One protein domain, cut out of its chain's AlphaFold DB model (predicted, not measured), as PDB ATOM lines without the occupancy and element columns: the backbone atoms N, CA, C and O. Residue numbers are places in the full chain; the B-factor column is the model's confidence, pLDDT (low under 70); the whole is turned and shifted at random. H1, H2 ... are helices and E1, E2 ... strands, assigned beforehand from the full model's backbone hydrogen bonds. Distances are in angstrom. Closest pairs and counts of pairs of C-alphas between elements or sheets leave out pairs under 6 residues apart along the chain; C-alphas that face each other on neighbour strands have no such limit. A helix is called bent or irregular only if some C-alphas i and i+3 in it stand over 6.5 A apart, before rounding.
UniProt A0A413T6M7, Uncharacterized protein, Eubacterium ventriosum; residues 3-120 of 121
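AT A GLANCE: This is residues 3 to 120 of the 121 residues of an uncharacterized protein of Eubacterium ventriosum (UniProt A0A413T6M7). A long two-stranded ribbon, E1 and E4, bends sharply and runs on into a small hairpin, E2 and E3, with helix H1 packed at one end of this line and helix H3 packed on the hairpin at the other. H2 sits near H3, a long unnamed stretch, residues 57 to 83, leads back from the H1 end to H2, and residues 110 to 120, mostly H4, stick out as a tail. The printed part has 118 residues with four named helices and four named strands, in the order H1 E1 E2 E3 E4 H2 H3 H4; the class is mixed, helices and strands. There are two sheets of two strands each, E1 - E4 and E2 - E3, both antiparallel. The whole is loose, with a radius of gyration of the C-alphas of 18.2 A, and elongated, spanning 58 by 31 by 25 A.

IN THESE COORDINATES: Find C-alpha 25 at (147.283, 292.764, 293.059); from there E1, residues 25 to 34, spans 21.1 A and bends by 92 degrees at residue 30. Its partner E4, residues 47 to 56, spans 23.4 A and bends by 82 degrees at residue 50. Between them come E2, residues 37 to 39, and E3, residues 42 to 44. Go back to C-alpha 3 at (151.752, 278.200, 286.065) for H1, residues 3 to 18, 24.6 A long and irregular, with C-alphas 3 and 6 standing 7.7 A apart. Farther on come H2, residues 84 to 93, H3, residues 96 to 104, and H4, residues 107 to 118, 17.3 A long and ending at C-alpha 118 at (99.418, 267.607, 300.630).

HOW THE PARTS SIT: Look first at E1 and E4, antiparallel at 160 degrees, where N 28 and O 53 are 2.9 A apart and N 51 and O 30 are 2.8 A apart, within hydrogen-bond range. E1 runs on into E2 at 95 degrees, and E3 runs on into E4 at 85 degrees. In the hairpin of E2 and E3, N 39 and O 42 are 2.8 A apart. The closest C-alphas of H1 and E1 are those of Thr 13 and Val 25, 6.3 A apart. Those of E3 and H3 are Ile 43 and Val 102, 4.9 A apart. H2 and H3 are close but not clearly touching, with Arg 91 and Tyr 99 their closest C-alphas at 5.9 A, and run opposite ways at a steep tilt of 38 degrees. H3 and H4 meet only through their link. Every O i to N i+4 pair is within hydrogen-bond range in H2 and H3, against 11 of 12 in H1 and 6 of 8 in H4.

THE WHOLE: The C-alphas farthest apart are those of Lys 6 and Gln 120, at 58.4 A. The printed part has no cut, and its one long link is E4 to H2. Look for low confidence, pLDDT under 70, at residues 74 to 80 and 105 to 120.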
ATOM      1  N   ASN A   3     151.117 277.876 287.352       88.25
ATOM      2  CA  ASN A   3     151.752 278.200 286.065       88.25
ATOM      3  C   ASN A   3     151.129 279.420 285.361       88.25
ATOM      4  O   ASN A   3     151.795 280.063 284.557       88.25
ATOM      5  N   ASN A   4     149.877 279.759 285.688       92.56
ATOM      6  CA  ASN A   4     149.151 280.887 285.103       92.56
ATOM      7  C   ASN A   4     149.065 282.095 286.049       92.56
ATOM      8  O   ASN A   4     148.402 283.072 285.717       92.56
ATOM      9  N   ASP A   5     149.722 282.057 287.213       94.88
ATOM     10  CA  ASP A   5     149.628 283.102 288.240       94.88
ATOM     11  C   ASP A   5     149.975 284.498 287.698       94.88
ATOM     12  O   ASP A   5     149.262 285.470 287.942       94.88
ATOM     13  N   LYS A   6     151.040 284.589 286.891       95.50
ATOM     14  CA  LYS A   6     151.453 285.843 286.241       95.50
ATOM     15  C   LYS A   6     150.362 286.386 285.319       95.50
ATOM     16  O   LYS A   6     150.024 287.564 285.405       95.50
ATOM     17  N   THR A   7     149.795 285.523 284.479       97.00
ATOM     18  CA  THR A   7     148.722 285.879 283.544       97.00
ATOM     19  C   THR A   7     147.478 286.347 284.291       97.00
ATOM     20  O   THR A   7     146.938 287.401 283.976       97.00
ATOM     21  N   ILE A   8     147.066 285.619 285.333       95.44
ATOM     22  CA  ILE A   8     145.890 285.960 286.140       95.44
ATOM     23  C   ILE A   8     146.069 287.323 286.818       95.44
ATOM     24  O   ILE A   8     145.183 288.172 286.724       95.44
ATOM     25  N   LYS A   9     147.225 287.568 287.449       96.69
ATOM     26  CA  LYS A   9     147.514 288.872 288.066       96.69
ATOM     27  C   LYS A   9     147.536 289.996 287.039       96.69
ATOM     28  O   LYS A   9     146.957 291.040 287.299       96.69
ATOM     29  N   SER A  10     148.141 289.776 285.872       97.44
ATOM     30  CA  SER A  10     148.166 290.770 284.793       97.44
ATOM     31  C   SER A  10     146.755 291.135 284.323       97.44
ATOM     32  O   SER A  10     146.446 292.318 284.202       97.44
ATOM     33  N   MET A  11     145.875 290.144 284.142       97.69
ATOM     34  CA  MET A  11     144.473 290.384 283.790       97.69
ATOM     35  C   MET A  11     143.724 291.148 284.885       97.69
ATOM     36  O   MET A  11     142.997 292.090 284.579       97.69
ATOM     37  N   ALA A  12     143.920 290.783 286.155       96.88
ATOM     38  CA  ALA A  12     143.302 291.480 287.280       96.88
ATOM     39  C   ALA A  12     143.780 292.938 287.379       96.88
ATOM     40  O   ALA A  12     142.960 293.842 287.496       96.88
ATOM     41  N   THR A  13     145.089 293.180 287.268       98.00
ATOM     42  CA  THR A  13     145.669 294.531 287.260       98.00
ATOM     43  C   THR A  13     145.144 295.358 286.092       98.00
ATOM     44  O   THR A  13     144.766 296.508 286.292       98.00
ATOM     45  N   LYS A  14     145.054 294.770 284.891       98.25
ATOM     46  CA  LYS A  14     144.462 295.443 283.735       98.25
ATOM     47  C   LYS A  14     143.001 295.816 283.990       98.25
ATOM     48  O   LYS A  14     142.638 296.962 283.768       98.25
ATOM     49  N   ALA A  15     142.188 294.892 284.501       97.69
ATOM     50  CA  ALA A  15     140.785 295.165 284.800       97.69
ATOM     51  C   ALA A  15     140.618 296.295 285.832       97.69
ATOM     52  O   ALA A  15     139.741 297.138 285.678       97.69
ATOM     53  N   ILE A  16     141.471 296.344 286.860       97.06
ATOM     54  CA  ILE A  16     141.481 297.419 287.867       97.06
ATOM     55  C   ILE A  16     141.799 298.771 287.212       97.06
ATOM     56  O   ILE A  16     141.058 299.731 287.417       97.06
ATOM     57  N   ALA A  17     142.849 298.825 286.386       97.94
ATOM     58  CA  ALA A  17     143.267 300.040 285.687       97.94
ATOM     59  C   ALA A  17     142.221 300.530 284.673       97.94
ATOM     60  O   ALA A  17     141.919 301.720 284.630       97.94
ATOM     61  N   ASP A  18     141.614 299.616 283.909       98.38
ATOM     62  CA  ASP A  18     140.553 299.928 282.942       98.38
ATOM     63  C   ASP A  18     139.300 300.522 283.631       98.38
ATOM     64  O   ASP A  18     138.519 301.222 282.991       98.38
ATOM     65  N   ASN A  19     139.121 300.286 284.938       97.00
ATOM     66  CA  ASN A  19     138.061 300.883 285.762       97.00
ATOM     67  C   ASN A  19     138.509 302.153 286.522       97.00
ATOM     68  O   ASN A  19     137.759 302.655 287.356       97.00
ATOM     69  N   GLY A  20     139.706 302.686 286.250       97.81
ATOM     70  CA  GLY A  20     140.195 303.940 286.835       97.81
ATOM     71  C   GLY A  20     140.776 303.820 288.247       97.81
ATOM     72  O   GLY A  20     140.883 304.828 288.943       97.81
ATOM     73  N   TYR A  21     141.152 302.614 288.679       96.69
ATOM     74  CA  TYR A  21     141.774 302.365 289.983       96.69
ATOM     75  C   TYR A  21     143.254 301.978 289.843       96.69
ATOM     76  O   TYR A  21     143.694 301.501 288.801       96.69
ATOM     77  N   ASP A  22     144.019 302.112 290.927       96.50
ATOM     78  CA  ASP A  22     145.463 301.837 290.992       96.50
ATOM     79  C   ASP A  22     145.831 300.769 292.042       96.50
ATOM     80  O   ASP A  22     146.979 300.650 292.476       96.50
ATOM     81  N   TYR A  23     144.855 299.959 292.462       97.31
ATOM     82  CA  TYR A  23     145.063 298.955 293.501       97.31
ATOM     83  C   TYR A  23     146.098 297.896 293.107       97.31
ATOM     84  O   TYR A  23     146.070 297.319 292.018       97.31
ATOM     85  N   THR A  24     146.962 297.554 294.063       97.56
ATOM     86  CA  THR A  24     147.915 296.451 293.915       97.56
ATOM     87  C   THR A  24     147.202 295.100 293.861       97.56
ATOM     88  O   THR A  24     146.144 294.908 294.461       97.56
ATOM     89  N   VAL A  25     147.799 294.135 293.158       97.69
ATOM     90  CA  VAL A  25     147.283 292.764 293.059       97.69
ATOM     91  C   VAL A  25     148.325 291.789 293.581       97.69
ATOM     92  O   VAL A  25     149.465 291.762 293.120       97.69
ATOM     93  N   SER A  26     147.914 290.944 294.520       96.94
ATOM     94  CA  SER A  26     148.691 289.788 294.976       96.94
ATOM     95  C   SER A  26     147.832 288.531 294.953       96.94
ATOM     96  O   SER A  26     146.605 288.605 294.891       96.94
ATOM     97  N   SER A  27     148.476 287.370 294.973       95.81
ATOM     98  CA  SER A  27     147.800 286.081 294.933       95.81
ATOM     99  C   SER A  27     148.450 285.089 295.887       95.81
ATOM    100  O   SER A  27     149.654 285.146 296.143       95.81
ATOM    101  N   THR A  28     147.651 284.163 296.404       94.88
ATOM    102  CA  THR A  28     148.118 283.029 297.202       94.88
ATOM    103  C   THR A  28     147.391 281.758 296.781       94.88
ATOM    104  O   THR A  28     146.215 281.782 296.426       94.88
ATOM    105  N   PHE A  29     148.098 280.631 296.815       95.12
ATOM    106  CA  PHE A  29     147.511 279.305 296.658       95.12
ATOM    107  C   PHE A  29     147.776 278.512 297.928       95.12
ATOM    108  O   PHE A  29     148.922 278.430 298.370       95.12
ATOM    109  N   GLY A  30     146.736 277.945 298.524       94.38
ATOM    110  CA  GLY A  30     146.877 277.238 299.787       94.38
ATOM    111  C   GLY A  30     145.530 276.906 300.393       94.38
ATOM    112  O   GLY A  30     144.573 276.649 299.674       94.38
ATOM    113  N   PHE A  31     145.464 276.905 301.718       95.75
ATOM    114  CA  PHE A  31     144.236 276.650 302.455       95.75
ATOM    115  C   PHE A  31     143.606 277.959 302.926       95.75
ATOM    116  O   PHE A  31     144.300 278.897 303.320       95.75
ATOM    117  N   SER A  32     142.281 278.042 302.875       94.44
ATOM    118  CA  SER A  32     141.526 279.167 303.427       94.44
ATOM    119  C   SER A  32     140.233 278.680 304.052       94.44
ATOM    120  O   SER A  32     139.655 277.691 303.600       94.44
ATOM    121  N   ASP A  33     139.779 279.395 305.073       94.12
ATOM    122  CA  ASP A  33     138.507 279.118 305.721       94.12
ATOM    123  C   ASP A  33     137.365 279.780 304.965       94.12
ATOM    124  O   ASP A  33     137.400 280.968 304.641       94.12
ATOM    125  N   PHE A  34     136.321 278.998 304.722       93.31
ATOM    126  CA  PHE A  34     135.105 279.463 304.084       93.31
ATOM    127  C   PHE A  34     133.916 279.254 305.020       93.31
ATOM    128  O   PHE A  34     133.834 278.236 305.717       93.31
ATOM    129  N   PRO A  35     132.953 280.194 305.026       92.50
ATOM    130  CA  PRO A  35     131.657 279.953 305.640       92.50
ATOM    131  C   PRO A  35     130.873 278.917 304.820       92.50
ATOM    132  O   PRO A  35     131.311 278.480 303.756       92.50
ATOM    133  N   VAL A  36     129.674 278.565 305.287       90.88
ATOM    134  CA  VAL A  36     128.727 277.788 304.476       90.88
ATOM    135  C   VAL A  36     128.461 278.521 303.154       90.88
ATOM    136  O   VAL A  36     128.260 279.739 303.147       90.88
ATOM    137  N   LYS A  37     128.462 277.789 302.036       88.38
ATOM    138  CA  LYS A  37     128.153 278.322 300.700       88.38
ATOM    139  C   LYS A  37     127.047 277.512 300.042       88.38
ATOM    140  O   LYS A  37     127.115 276.289 300.019       88.38
ATOM    141  N   THR A  38     126.081 278.206 299.456       86.31
ATOM    142  CA  THR A  38     124.932 277.593 298.786       86.31
ATOM    143  C   THR A  38     124.955 277.933 297.303       86.31
ATOM    144  O   THR A  38     125.088 279.101 296.942       86.31
ATOM    145  N   TYR A  39     124.798 276.917 296.460       84.94
ATOM    146  CA  TYR A  39     124.658 277.028 295.010       84.94
ATOM    147  C   TYR A  39     123.390 276.287 294.596       84.94
ATOM    148  O   TYR A  39     123.411 275.073 294.386       84.94
ATOM    149  N   GLY A  40     122.273 277.013 294.547       83.00
ATOM    150  CA  GLY A  40     120.948 276.432 294.354       83.00
ATOM    151  C   GLY A  40     120.649 275.425 295.458       83.00
ATOM    152  O   GLY A  40     120.470 275.784 296.618       83.00
ATOM    153  N   ASP A  41     120.672 274.156 295.085       82.06
ATOM    154  CA  ASP A  41     120.289 273.026 295.917       82.06
ATOM    155  C   ASP A  41     121.528 272.236 296.427       82.06
ATOM    156  O   ASP A  41     121.431 271.173 297.036       82.06
ATOM    157  N   VAL A  42     122.733 272.779 296.229       86.31
ATOM    158  CA  VAL A  42     124.002 272.244 296.747       86.31
ATOM    159  C   VAL A  42     124.540 273.149 297.851       86.31
ATOM    160  O   VAL A  42     124.625 274.365 297.675       86.31
ATOM    161  N   ILE A  43     124.948 272.565 298.979       89.06
ATOM    162  CA  ILE A  43     125.478 273.295 300.138       89.06
ATOM    163  C   ILE A  43     126.866 272.773 300.500       89.06
ATOM    164  O   ILE A  43     127.029 271.632 300.921       89.06
ATOM    165  N   PHE A  44     127.869 273.638 300.407       90.31
ATOM    166  CA  PHE A  44     129.208 273.372 300.916       90.31
ATOM    167  C   PHE A  44     129.279 273.778 302.393       90.31
ATOM    168  O   PHE A  44     128.970 274.931 302.717       90.31
ATOM    169  N   PRO A  45     129.661 272.863 303.303       91.56
ATOM    170  CA  PRO A  45     129.739 273.166 304.726       91.56
ATOM    171  C   PRO A  45     130.856 274.172 305.025       91.56
ATOM    172  O   PRO A  45     131.812 274.310 304.262       91.56
ATOM    173  N   LYS A  46     130.764 274.853 306.172       94.38
ATOM    174  CA  LYS A  46     131.882 275.645 306.702       94.38
ATOM    175  C   LYS A  46     133.105 274.739 306.858       94.38
ATOM    176  O   LYS A  46     132.980 273.632 307.379       94.38
ATOM    177  N   GLY A  47     134.274 275.230 306.470       93.94
ATOM    178  CA  GLY A  47     135.516 274.488 306.635       93.94
ATOM    179  C   GLY A  47     136.685 275.128 305.912       93.94
ATOM    180  O   GLY A  47     136.557 276.194 305.307       93.94
ATOM    181  N   THR A  48     137.818 274.443 305.980       95.31
ATOM    182  CA  THR A  48     139.049 274.835 305.307       95.31
ATOM    183  C   THR A  48     139.136 274.132 303.957       95.31
ATOM    184  O   THR A  48     139.052 272.907 303.880       95.31
ATOM    185  N   TYR A  49     139.317 274.904 302.889       92.56
ATOM    186  CA  TYR A  49     139.379 274.399 301.518       92.56
ATOM    187  C   TYR A  49     140.651 274.872 300.826       92.56
ATOM    188  O   TYR A  49     141.180 275.941 301.139       92.56
ATOM    189  N   THR A  50     141.125 274.098 299.849       93.25
ATOM    190  CA  THR A  50     142.168 274.564 298.934       93.25
ATOM    191  C   THR A  50     141.624 275.709 298.084       93.25
ATOM    192  O   THR A  50     140.605 275.562 297.408       93.25
ATOM    193  N   SER A  51     142.300 276.850 298.114       94.31
ATOM    194  CA  SER A  51     141.890 278.087 297.466       94.31
ATOM    195  C   SER A  51     143.033 278.679 296.642       94.31
ATOM    196  O   SER A  51     144.217 278.541 296.961       94.31
ATOM    197  N   TYR A  52     142.654 279.370 295.571       94.25
ATOM    198  CA  TYR A  52     143.494 280.367 294.927       94.25
ATOM    199  C   TYR A  52     142.868 281.731 295.211       94.25
ATOM    200  O   TYR A  52     141.760 282.010 294.755       94.25
ATOM    201  N   THR A  53     143.543 282.547 296.011       94.44
ATOM    202  CA  THR A  53     143.029 283.828 296.498       94.44
ATOM    203  C   THR A  53     143.724 284.959 295.765       94.44
ATOM    204  O   THR A  53     144.948 285.025 295.771       94.44
ATOM    205  N   ILE A  54     142.951 285.865 295.166       95.25
ATOM    206  CA  ILE A  54     143.450 287.122 294.601       95.25
ATOM    207  C   ILE A  54     143.085 288.239 295.578       95.25
ATOM    208  O   ILE A  54     141.915 288.425 295.903       95.25
ATOM    209  N   LYS A  55     144.084 288.985 296.045       96.50
ATOM    210  CA  LYS A  55     143.913 290.134 296.934       96.50
ATOM    211  C   LYS A  55     144.140 291.426 296.154       96.50
ATOM    212  O   LYS A  55     145.223 291.636 295.610       96.50
ATOM    213  N   ILE A  56     143.118 292.280 296.154       96.69
ATOM    214  CA  ILE A  56     143.125 293.614 295.545       96.69
ATOM    215  C   ILE A  56     143.318 294.656 296.654       96.69
ATOM    216  O   ILE A  56     142.542 294.709 297.615       96.69
ATOM    217  N   GLY A  57     144.382 295.452 296.549       96.12
ATOM    218  CA  GLY A  57     144.817 296.402 297.567       96.12
ATOM    219  C   GLY A  57     144.927 295.742 298.945       96.12
ATOM    220  O   GLY A  57     145.566 294.704 299.128       96.12
ATOM    221  N   ASN A  58     144.235 296.313 299.932       95.25
ATOM    222  CA  ASN A  58     144.223 295.789 301.298       95.25
ATOM    223  C   ASN A  58     143.187 294.675 301.541       95.25
ATOM    224  O   ASN A  58     143.173 294.121 302.639       95.25
ATOM    225  N   GLY A  59     142.352 294.316 300.556       93.19
ATOM    226  CA  GLY A  59     141.345 293.251 300.692       93.19
ATOM    227  C   GLY A  59     140.208 293.567 301.676       93.19
ATOM    228  O   GLY A  59     139.664 292.660 302.296       93.19
ATOM    229  N   LYS A  60     139.880 294.854 301.860       92.38
ATOM    230  CA  LYS A  60     138.856 295.334 302.813       92.38
ATOM    231  C   LYS A  60     137.443 295.456 302.214       92.38
ATOM    232  O   LYS A  60     136.548 295.960 302.882       92.38
ATOM    233  N   GLY A  61     137.262 295.069 300.954       90.00
ATOM    234  CA  GLY A  61     135.980 295.171 300.256       90.00
ATOM    235  C   GLY A  61     135.041 293.995 300.530       90.00
ATOM    236  O   GLY A  61     135.297 293.136 301.375       90.00
ATOM    237  N   HIS A  62     133.958 293.931 299.755       89.44
ATOM    238  CA  HIS A  62     133.082 292.764 299.717       89.44
ATOM    239  C   HIS A  62     133.802 291.601 299.027       89.44
ATOM    240  O   HIS A  62     133.931 291.563 297.805       89.44
ATOM    241  N   ASN A  63     134.297 290.657 299.824       89.56
ATOM    242  CA  ASN A  63     135.046 289.517 299.309       89.56
ATOM    243  C   ASN A  63     134.107 288.518 298.624       89.56
ATOM    244  O   ASN A  63     133.160 288.012 299.233       89.56
ATOM    245  N   TRP A  64     134.401 288.217 297.359       87.88
ATOM    246  CA  TRP A  64     133.689 287.224 296.563       87.88
ATOM    247  C   TRP A  64     134.440 285.893 296.557       87.88
ATOM    248  O   TRP A  64     135.667 285.845 296.535       87.88
ATOM    249  N   TRP A  65     133.681 284.802 296.591       88.06
ATOM    250  CA  TRP A  65     134.200 283.450 296.750       88.06
ATOM    251  C   TRP A  65     133.409 282.520 295.843       88.06
ATOM    252  O   TRP A  65     132.186 282.640 295.768       88.06
ATOM    253  N   CYS A  66     134.096 281.580 295.206       86.56
ATOM    254  CA  CYS A  66     133.519 280.749 294.163       86.56
ATOM    255  C   CYS A  66     134.106 279.331 294.182       86.56
ATOM    256  O   CYS A  66     135.310 279.167 294.386       86.56
ATOM    257  N   VAL A  67     133.279 278.310 293.923       87.62
ATOM    258  CA  VAL A  67     133.762 276.958 293.596       87.62
ATOM    259  C   VAL A  67     134.179 276.939 292.130       87.62
ATOM    260  O   VAL A  67     133.351 277.107 291.236       87.62
ATOM    261  N   LEU A  68     135.478 276.755 291.893       84.06
ATOM    262  CA  LEU A  68     136.044 276.840 290.550       84.06
ATOM    263  C   LEU A  68     135.806 275.573 289.717       84.06
ATOM    264  O   LEU A  68     135.603 275.673 288.509       84.06
ATOM    265  N   TYR A  69     135.830 274.394 290.344       77.44
ATOM    266  CA  TYR A  69     135.644 273.116 289.658       77.44
ATOM    267  C   TYR A  69     134.699 272.193 290.443       77.44
ATOM    268  O   TYR A  69     135.043 271.797 291.557       77.44
ATOM    269  N   PRO A  70     133.526 271.846 289.874       79.06
ATOM    270  CA  PRO A  70     132.936 272.429 288.658       79.06
ATOM    271  C   PRO A  70     132.654 273.939 288.819       79.06
ATOM    272  O   PRO A  70     132.483 274.396 289.946       79.06
ATOM    273  N   PRO A  71     132.603 274.726 287.727       76.81
ATOM    274  CA  PRO A  71     132.509 276.186 287.792       76.81
ATOM    275  C   PRO A  71     131.082 276.644 288.137       76.81
ATOM    276  O   PRO A  71     130.317 277.079 287.276       76.81
ATOM    277  N   LEU A  72     130.713 276.529 289.414       82.25
ATOM    278  CA  LEU A  72     129.344 276.758 289.897       82.25
ATOM    279  C   LEU A  72     128.916 278.227 289.860       82.25
ATOM    280  O   LEU A  72     127.749 278.531 290.050       82.25
ATOM    281  N   CYS A  73     129.833 279.156 289.627       73.75
ATOM    282  CA  CYS A  73     129.543 280.585 289.741       73.75
ATOM    283  C   CYS A  73     128.979 281.214 288.472       73.75
ATOM    284  O   CYS A  73     128.614 282.384 288.490       73.75
ATOM    285  N   PHE A  74     128.907 280.444 287.389       68.81
ATOM    286  CA  PHE A  74     128.314 280.872 286.123       68.81
ATOM    287  C   PHE A  74     126.950 280.223 285.870       68.81
ATOM    288  O   PHE A  74     126.377 280.406 284.799       68.81
ATOM    289  N   VAL A  75     126.441 279.430 286.819       67.75
ATOM    290  CA  VAL A  75     125.114 278.820 286.704       67.75
ATOM    291  C   VAL A  75     124.056 279.803 287.192       67.75
ATOM    292  O   VAL A  75     124.230 280.457 288.221       67.75
ATOM    293  N   ASP A  76     122.956 279.907 286.455       63.16
ATOM    294  CA  ASP A  76     121.826 280.732 286.865       63.16
ATOM    295  C   ASP A  76     121.124 280.096 288.075       63.16
ATOM    296  O   ASP A  76     120.411 279.095 287.975       63.16
ATOM    297  N   VAL A  77     121.380 280.672 289.248       58.41
ATOM    298  CA  VAL A  77     120.833 280.237 290.538       58.41
ATOM    299  C   VAL A  77     119.384 280.680 290.762       58.41
ATOM    300  O   VAL A  77     118.791 280.277 291.763       58.41
ATOM    301  N   SER A  78     118.785 281.458 289.850       59.38
ATOM    302  CA  SER A  78     117.411 281.971 289.982       59.38
ATOM    303  C   SER A  78     116.350 280.868 290.094       59.38
ATOM    304  O   SER A  78     115.322 281.053 290.740       59.38
ATOM    305  N   THR A  79     116.624 279.686 289.537       60.59
ATOM    306  CA  THR A  79     115.724 278.521 289.579       60.59
ATOM    307  C   THR A  79     115.764 277.761 290.911       60.59
ATOM    308  O   THR A  79     114.960 276.854 291.140       60.59
ATOM    309  N   GLY A  80     116.702 278.104 291.802       67.56
ATOM    310  CA  GLY A  80     116.889 277.447 293.097       67.56
ATOM    311  C   GLY A  80     117.416 276.009 293.016       67.56
ATOM    312  O   GLY A  80     117.521 275.354 294.050       67.56
ATOM    313  N   VAL A  81     117.756 275.507 291.822       74.69
ATOM    314  CA  VAL A  81     118.266 274.147 291.596       74.69
ATOM    315  C   VAL A  81     119.494 274.208 290.701       74.69
ATOM    316  O   VAL A  81     119.480 274.850 289.656       74.69
ATOM    317  N   LEU A  82     120.568 273.522 291.093       80.88
ATOM    318  CA  LEU A  82     121.758 273.438 290.260       80.88
ATOM    319  C   LEU A  82     121.455 272.570 289.018       80.88
ATOM    320  O   LEU A  82     120.959 271.450 289.190       80.88
ATOM    321  N   PRO A  83     121.763 273.027 287.786       81.94
ATOM    322  CA  PRO A  83     121.500 272.261 286.568       81.94
ATOM    323  C   PRO A  83     122.153 270.871 286.574       81.94
ATOM    324  O   PRO A  83     123.268 270.696 287.079       81.94
ATOM    325  N   ASP A  84     121.501 269.884 285.954       83.25
ATOM    326  CA  ASP A  84     121.945 268.481 285.984       83.25
ATOM    327  C   ASP A  84     123.348 268.279 285.403       83.25
ATOM    328  O   ASP A  84     124.134 267.480 285.917       83.25
ATOM    329  N   ASN A  85     123.720 269.055 284.379       83.50
ATOM    330  CA  ASN A  85     125.070 269.016 283.811       83.50
ATOM    331  C   ASN A  85     126.149 269.399 284.846       83.50
ATOM    332  O   ASN A  85     127.237 268.823 284.861       83.50
ATOM    333  N   SER A  86     125.836 270.339 285.734       84.00
ATOM    334  CA  SER A  86     126.715 270.839 286.783       84.00
ATOM    335  C   SER A  86     126.745 269.865 287.952       84.00
ATOM    336  O   SER A  86     127.821 269.587 288.476       84.00
ATOM    337  N   LYS A  87     125.601 269.254 288.292       84.88
ATOM    338  CA  LYS A  87     125.519 268.162 289.275       84.88
ATOM    339  C   LYS A  87     126.310 266.930 288.852       84.88
ATOM    340  O   LYS A  87     126.983 266.343 289.695       84.88
ATOM    341  N   LYS A  88     126.270 266.560 287.569       87.94
ATOM    342  CA  LYS A  88     127.067 265.455 287.025       87.94
ATOM    343  C   LYS A  88     128.561 265.749 287.144       87.94
ATOM    344  O   LYS A  88     129.279 264.979 287.762       87.94
ATOM    345  N   LYS A  89     129.015 266.917 286.677       87.62
ATOM    346  CA  LYS A  89     130.426 267.324 286.824       87.62
ATOM    347  C   LYS A  89     130.867 267.386 288.289       87.62
ATOM    348  O   LYS A  89     132.000 267.036 288.605       87.62
ATOM    349  N   LEU A  90     129.976 267.825 289.180       88.31
ATOM    350  CA  LEU A  90     130.223 267.830 290.619       88.31
ATOM    351  C   LEU A  90     130.395 266.407 291.156       88.31
ATOM    352  O   LEU A  90     131.313 266.162 291.929       88.31
ATOM    353  N   ARG A  91     129.539 265.474 290.726       89.06
ATOM    354  CA  ARG A  91     129.615 264.054 291.083       89.06
ATOM    355  C   ARG A  91     130.909 263.411 290.605       89.06
ATOM    356  O   ARG A  91     131.508 262.671 291.371       89.06
ATOM    357  N   ASP A  92     131.334 263.730 289.388       90.56
ATOM    358  CA  ASP A  92     132.559 263.195 288.787       90.56
ATOM    359  C   ASP A  92     133.826 263.732 289.485       90.56
ATOM    360  O   ASP A  92     134.873 263.092 289.457       90.56
ATOM    361  N   SER A  93     133.737 264.908 290.119       87.81
ATOM    362  CA  SER A  93     134.870 265.576 290.782       87.81
ATOM    363  C   SER A  93     135.008 265.242 292.272       87.81
ATOM    364  O   SER A  93     136.021 265.587 292.878       87.81
ATOM    365  N   LEU A  94     133.991 264.633 292.885       88.44
ATOM    366  CA  LEU A  94     133.919 264.382 294.324       88.44
ATOM    367  C   LEU A  94     133.770 262.890 294.612       88.44
ATOM    368  O   LEU A  94     133.130 262.160 293.858       88.44
ATOM    369  N   SER A  95     134.275 262.445 295.765       90.38
ATOM    370  CA  SER A  95     133.920 261.116 296.263       90.38
ATOM    371  C   SER A  95     132.418 261.025 296.551       90.38
ATOM    372  O   SER A  95     131.747 262.029 296.806       90.38
ATOM    373  N   ASP A  96     131.888 259.806 296.594       88.25
ATOM    374  CA  ASP A  96     130.492 259.527 296.956       88.25
ATOM    375  C   ASP A  96     130.103 260.203 298.271       88.25
ATOM    376  O   ASP A  96     129.086 260.890 298.359       88.25
ATOM    377  N   THR A  97     130.959 260.082 299.283       87.12
ATOM    378  CA  THR A  97     130.737 260.666 300.608       87.12
ATOM    379  C   THR A  97     130.729 262.195 300.578       87.12
ATOM    380  O   THR A  97     129.877 262.820 301.216       87.12
ATOM    381  N   GLN A  98     131.627 262.818 299.810       88.19
ATOM    382  CA  GLN A  98     131.687 264.271 299.646       88.19
ATOM    383  C   GLN A  98     130.475 264.793 298.877       88.19
ATOM    384  O   GLN A  98     129.828 265.745 299.316       88.19
ATOM    385  N   TYR A  99     130.120 264.132 297.777       89.56
ATOM    386  CA  TYR A  99     128.953 264.478 296.979       89.56
ATOM    387  C   TYR A  99     127.664 264.375 297.799       89.56
ATOM    388  O   TYR A  99     126.848 265.300 297.815       89.56
ATOM    389  N   HIS A 100     127.493 263.279 298.542       87.56
ATOM    390  CA  HIS A 100     126.359 263.121 299.442       87.56
ATOM    391  C   HIS A 100     126.361 264.176 300.540       87.56
ATOM    392  O   HIS A 100     125.302 264.691 300.864       87.56
ATOM    393  N   THR A 101     127.511 264.573 301.081       87.50
ATOM    394  CA  THR A 101     127.567 265.637 302.094       87.50
ATOM    395  C   THR A 101     127.032 266.960 301.552       87.50
ATOM    396  O   THR A 101     126.204 267.591 302.210       87.50
ATOM    397  N   VAL A 102     127.437 267.352 300.339       87.81
ATOM    398  CA  VAL A 102     127.030 268.641 299.760       87.81
ATOM    399  C   VAL A 102     125.603 268.644 299.200       87.81
ATOM    400  O   VAL A 102     124.998 269.703 299.059       87.81
ATOM    401  N   THR A 103     125.030 267.469 298.926       86.62
ATOM    402  CA  THR A 103     123.648 267.315 298.431       86.62
ATOM    403  C   THR A 103     122.647 266.876 299.507       86.62
ATOM    404  O   THR A 103     121.449 267.097 299.357       86.62
ATOM    405  N   LYS A 104     123.083 266.293 300.632       72.69
ATOM    406  CA  LYS A 104     122.205 265.774 301.702       72.69
ATOM    407  C   LYS A 104     121.368 266.861 302.363       72.69
ATOM    408  O   LYS A 104     120.206 266.622 302.681       72.69
ATOM    409  N   TYR A 105     121.919 268.060 302.542       62.94
ATOM    410  CA  TYR A 105     121.187 269.179 303.147       62.94
ATOM    411  C   TYR A 105     119.951 269.605 302.342       62.94
ATOM    412  O   TYR A 105     119.034 270.229 302.872       62.94
ATOM    413  N   ASN A 106     119.889 269.188 301.084       56.62
ATOM    414  CA  ASN A 106     118.814 269.461 300.156       56.62
ATOM    415  C   ASN A 106     117.593 268.537 300.336       56.62
ATOM    416  O   ASN A 106     116.459 268.909 300.028       56.62
ATOM    417  N   PHE A 107     117.786 267.339 300.909       52.28
ATOM    418  CA  PHE A 107     116.681 266.413 301.189       52.28
ATOM    419  C   PHE A 107     115.648 267.012 302.150       52.28
ATOM    420  O   PHE A 107     114.463 266.708 302.027       52.28
ATOM    421  N   LYS A 108     116.057 267.914 303.054       49.47
ATOM    422  CA  LYS A 108     115.145 268.574 304.001       49.47
ATOM    423  C   LYS A 108     114.071 269.414 303.292       49.47
ATOM    424  O   LYS A 108     112.934 269.455 303.753       49.47
ATOM    425  N   PHE A 109     114.390 270.021 302.146       52.72
ATOM    426  CA  PHE A 109     113.447 270.848 301.383       52.72
ATOM    427  C   PHE A 109     112.510 270.042 300.474       52.72
ATOM    428  O   PHE A 109     111.399 270.496 300.195       52.72
ATOM    429  N   LYS A 110     112.901 268.829 300.057       49.53
ATOM    430  CA  LYS A 110     112.034 267.946 299.258       49.53
ATOM    431  C   LYS A 110     110.782 267.529 300.036       49.53
ATOM    432  O   LYS A 110     109.687 267.560 299.482       49.53
ATOM    433  N   TYR A 111     110.930 267.215 301.324       56.25
ATOM    434  CA  TYR A 111     109.793 266.883 302.187       56.25
ATOM    435  C   TYR A 111     108.885 268.090 302.439       56.25
ATOM    436  O   TYR A 111     107.672 267.944 302.389       56.25
ATOM    437  N   LEU A 112     109.438 269.296 302.615       56.00
ATOM    438  CA  LEU A 112     108.629 270.511 302.795       56.00
ATOM    439  C   LEU A 112     107.760 270.823 301.567       56.00
ATOM    440  O   LEU A 112     106.582 271.129 301.726       56.00
ATOM    441  N   LYS A 113     108.297 270.683 300.344       53.38
ATOM    442  CA  LYS A 113     107.490 270.812 299.113       53.38
ATOM    443  C   LYS A 113     106.398 269.741 299.022       53.38
ATOM    444  O   LYS A 113     105.285 270.046 298.610       53.38
ATOM    445  N   PHE A 114     106.706 268.507 299.419       56.25
ATOM    446  CA  PHE A 114     105.741 267.407 299.435       56.25
ATOM    447  C   PHE A 114     104.591 267.658 300.427       56.25
ATOM    448  O   PHE A 114     103.434 267.507 300.053       56.25
ATOM    449  N   PHE A 115     104.883 268.122 301.647       56.44
ATOM    450  CA  PHE A 115     103.848 268.477 302.626       56.44
ATOM    451  C   PHE A 115     103.011 269.681 302.184       56.44
ATOM    452  O   PHE A 115     101.796 269.663 302.347       56.44
ATOM    453  N   ASN A 116     103.618 270.689 301.552       51.88
ATOM    454  CA  ASN A 116     102.870 271.845 301.059       51.88
ATOM    455  C   ASN A 116     101.870 271.475 299.945       51.88
ATOM    456  O   ASN A 116     100.801 272.069 299.873       51.88
ATOM    457  N   ASN A 117     102.183 270.466 299.123       54.69
ATOM    458  CA  ASN A 117     101.251 269.921 298.126       54.69
ATOM    459  C   ASN A 117     100.190 268.978 298.722       54.69
ATOM    460  O   ASN A 117      99.174 268.745 298.078       54.69
ATOM    461  N   LEU A 118     100.407 268.430 299.921       56.97
ATOM    462  CA  LEU A 118      99.418 267.607 300.630       56.97
ATOM    463  C   LEU A 118      98.445 268.438 301.474       56.97
ATOM    464  O   LEU A 118      97.352 267.971 301.752       56.97
ATOM    465  N   CYS A 119      98.819 269.661 301.861       55.94
ATOM    466  CA  CYS A 119      97.951 270.586 302.596       55.94
ATOM    467  C   CYS A 119      97.071 271.474 301.689       55.94
ATOM    468  O   CYS A 119      96.394 272.362 302.198       55.94
ATOM    469  N   GLN A 120      97.105 271.272 300.365       50.19
ATOM    470  CA  GLN A 120      96.241 271.955 299.387       50.19
ATOM    471  C   GLN A 120      95.071 271.087 298.887       50.19
ATOM    472  O   GLN A 120      94.380 271.498 297.958       50.19
TER     473      GLN A 120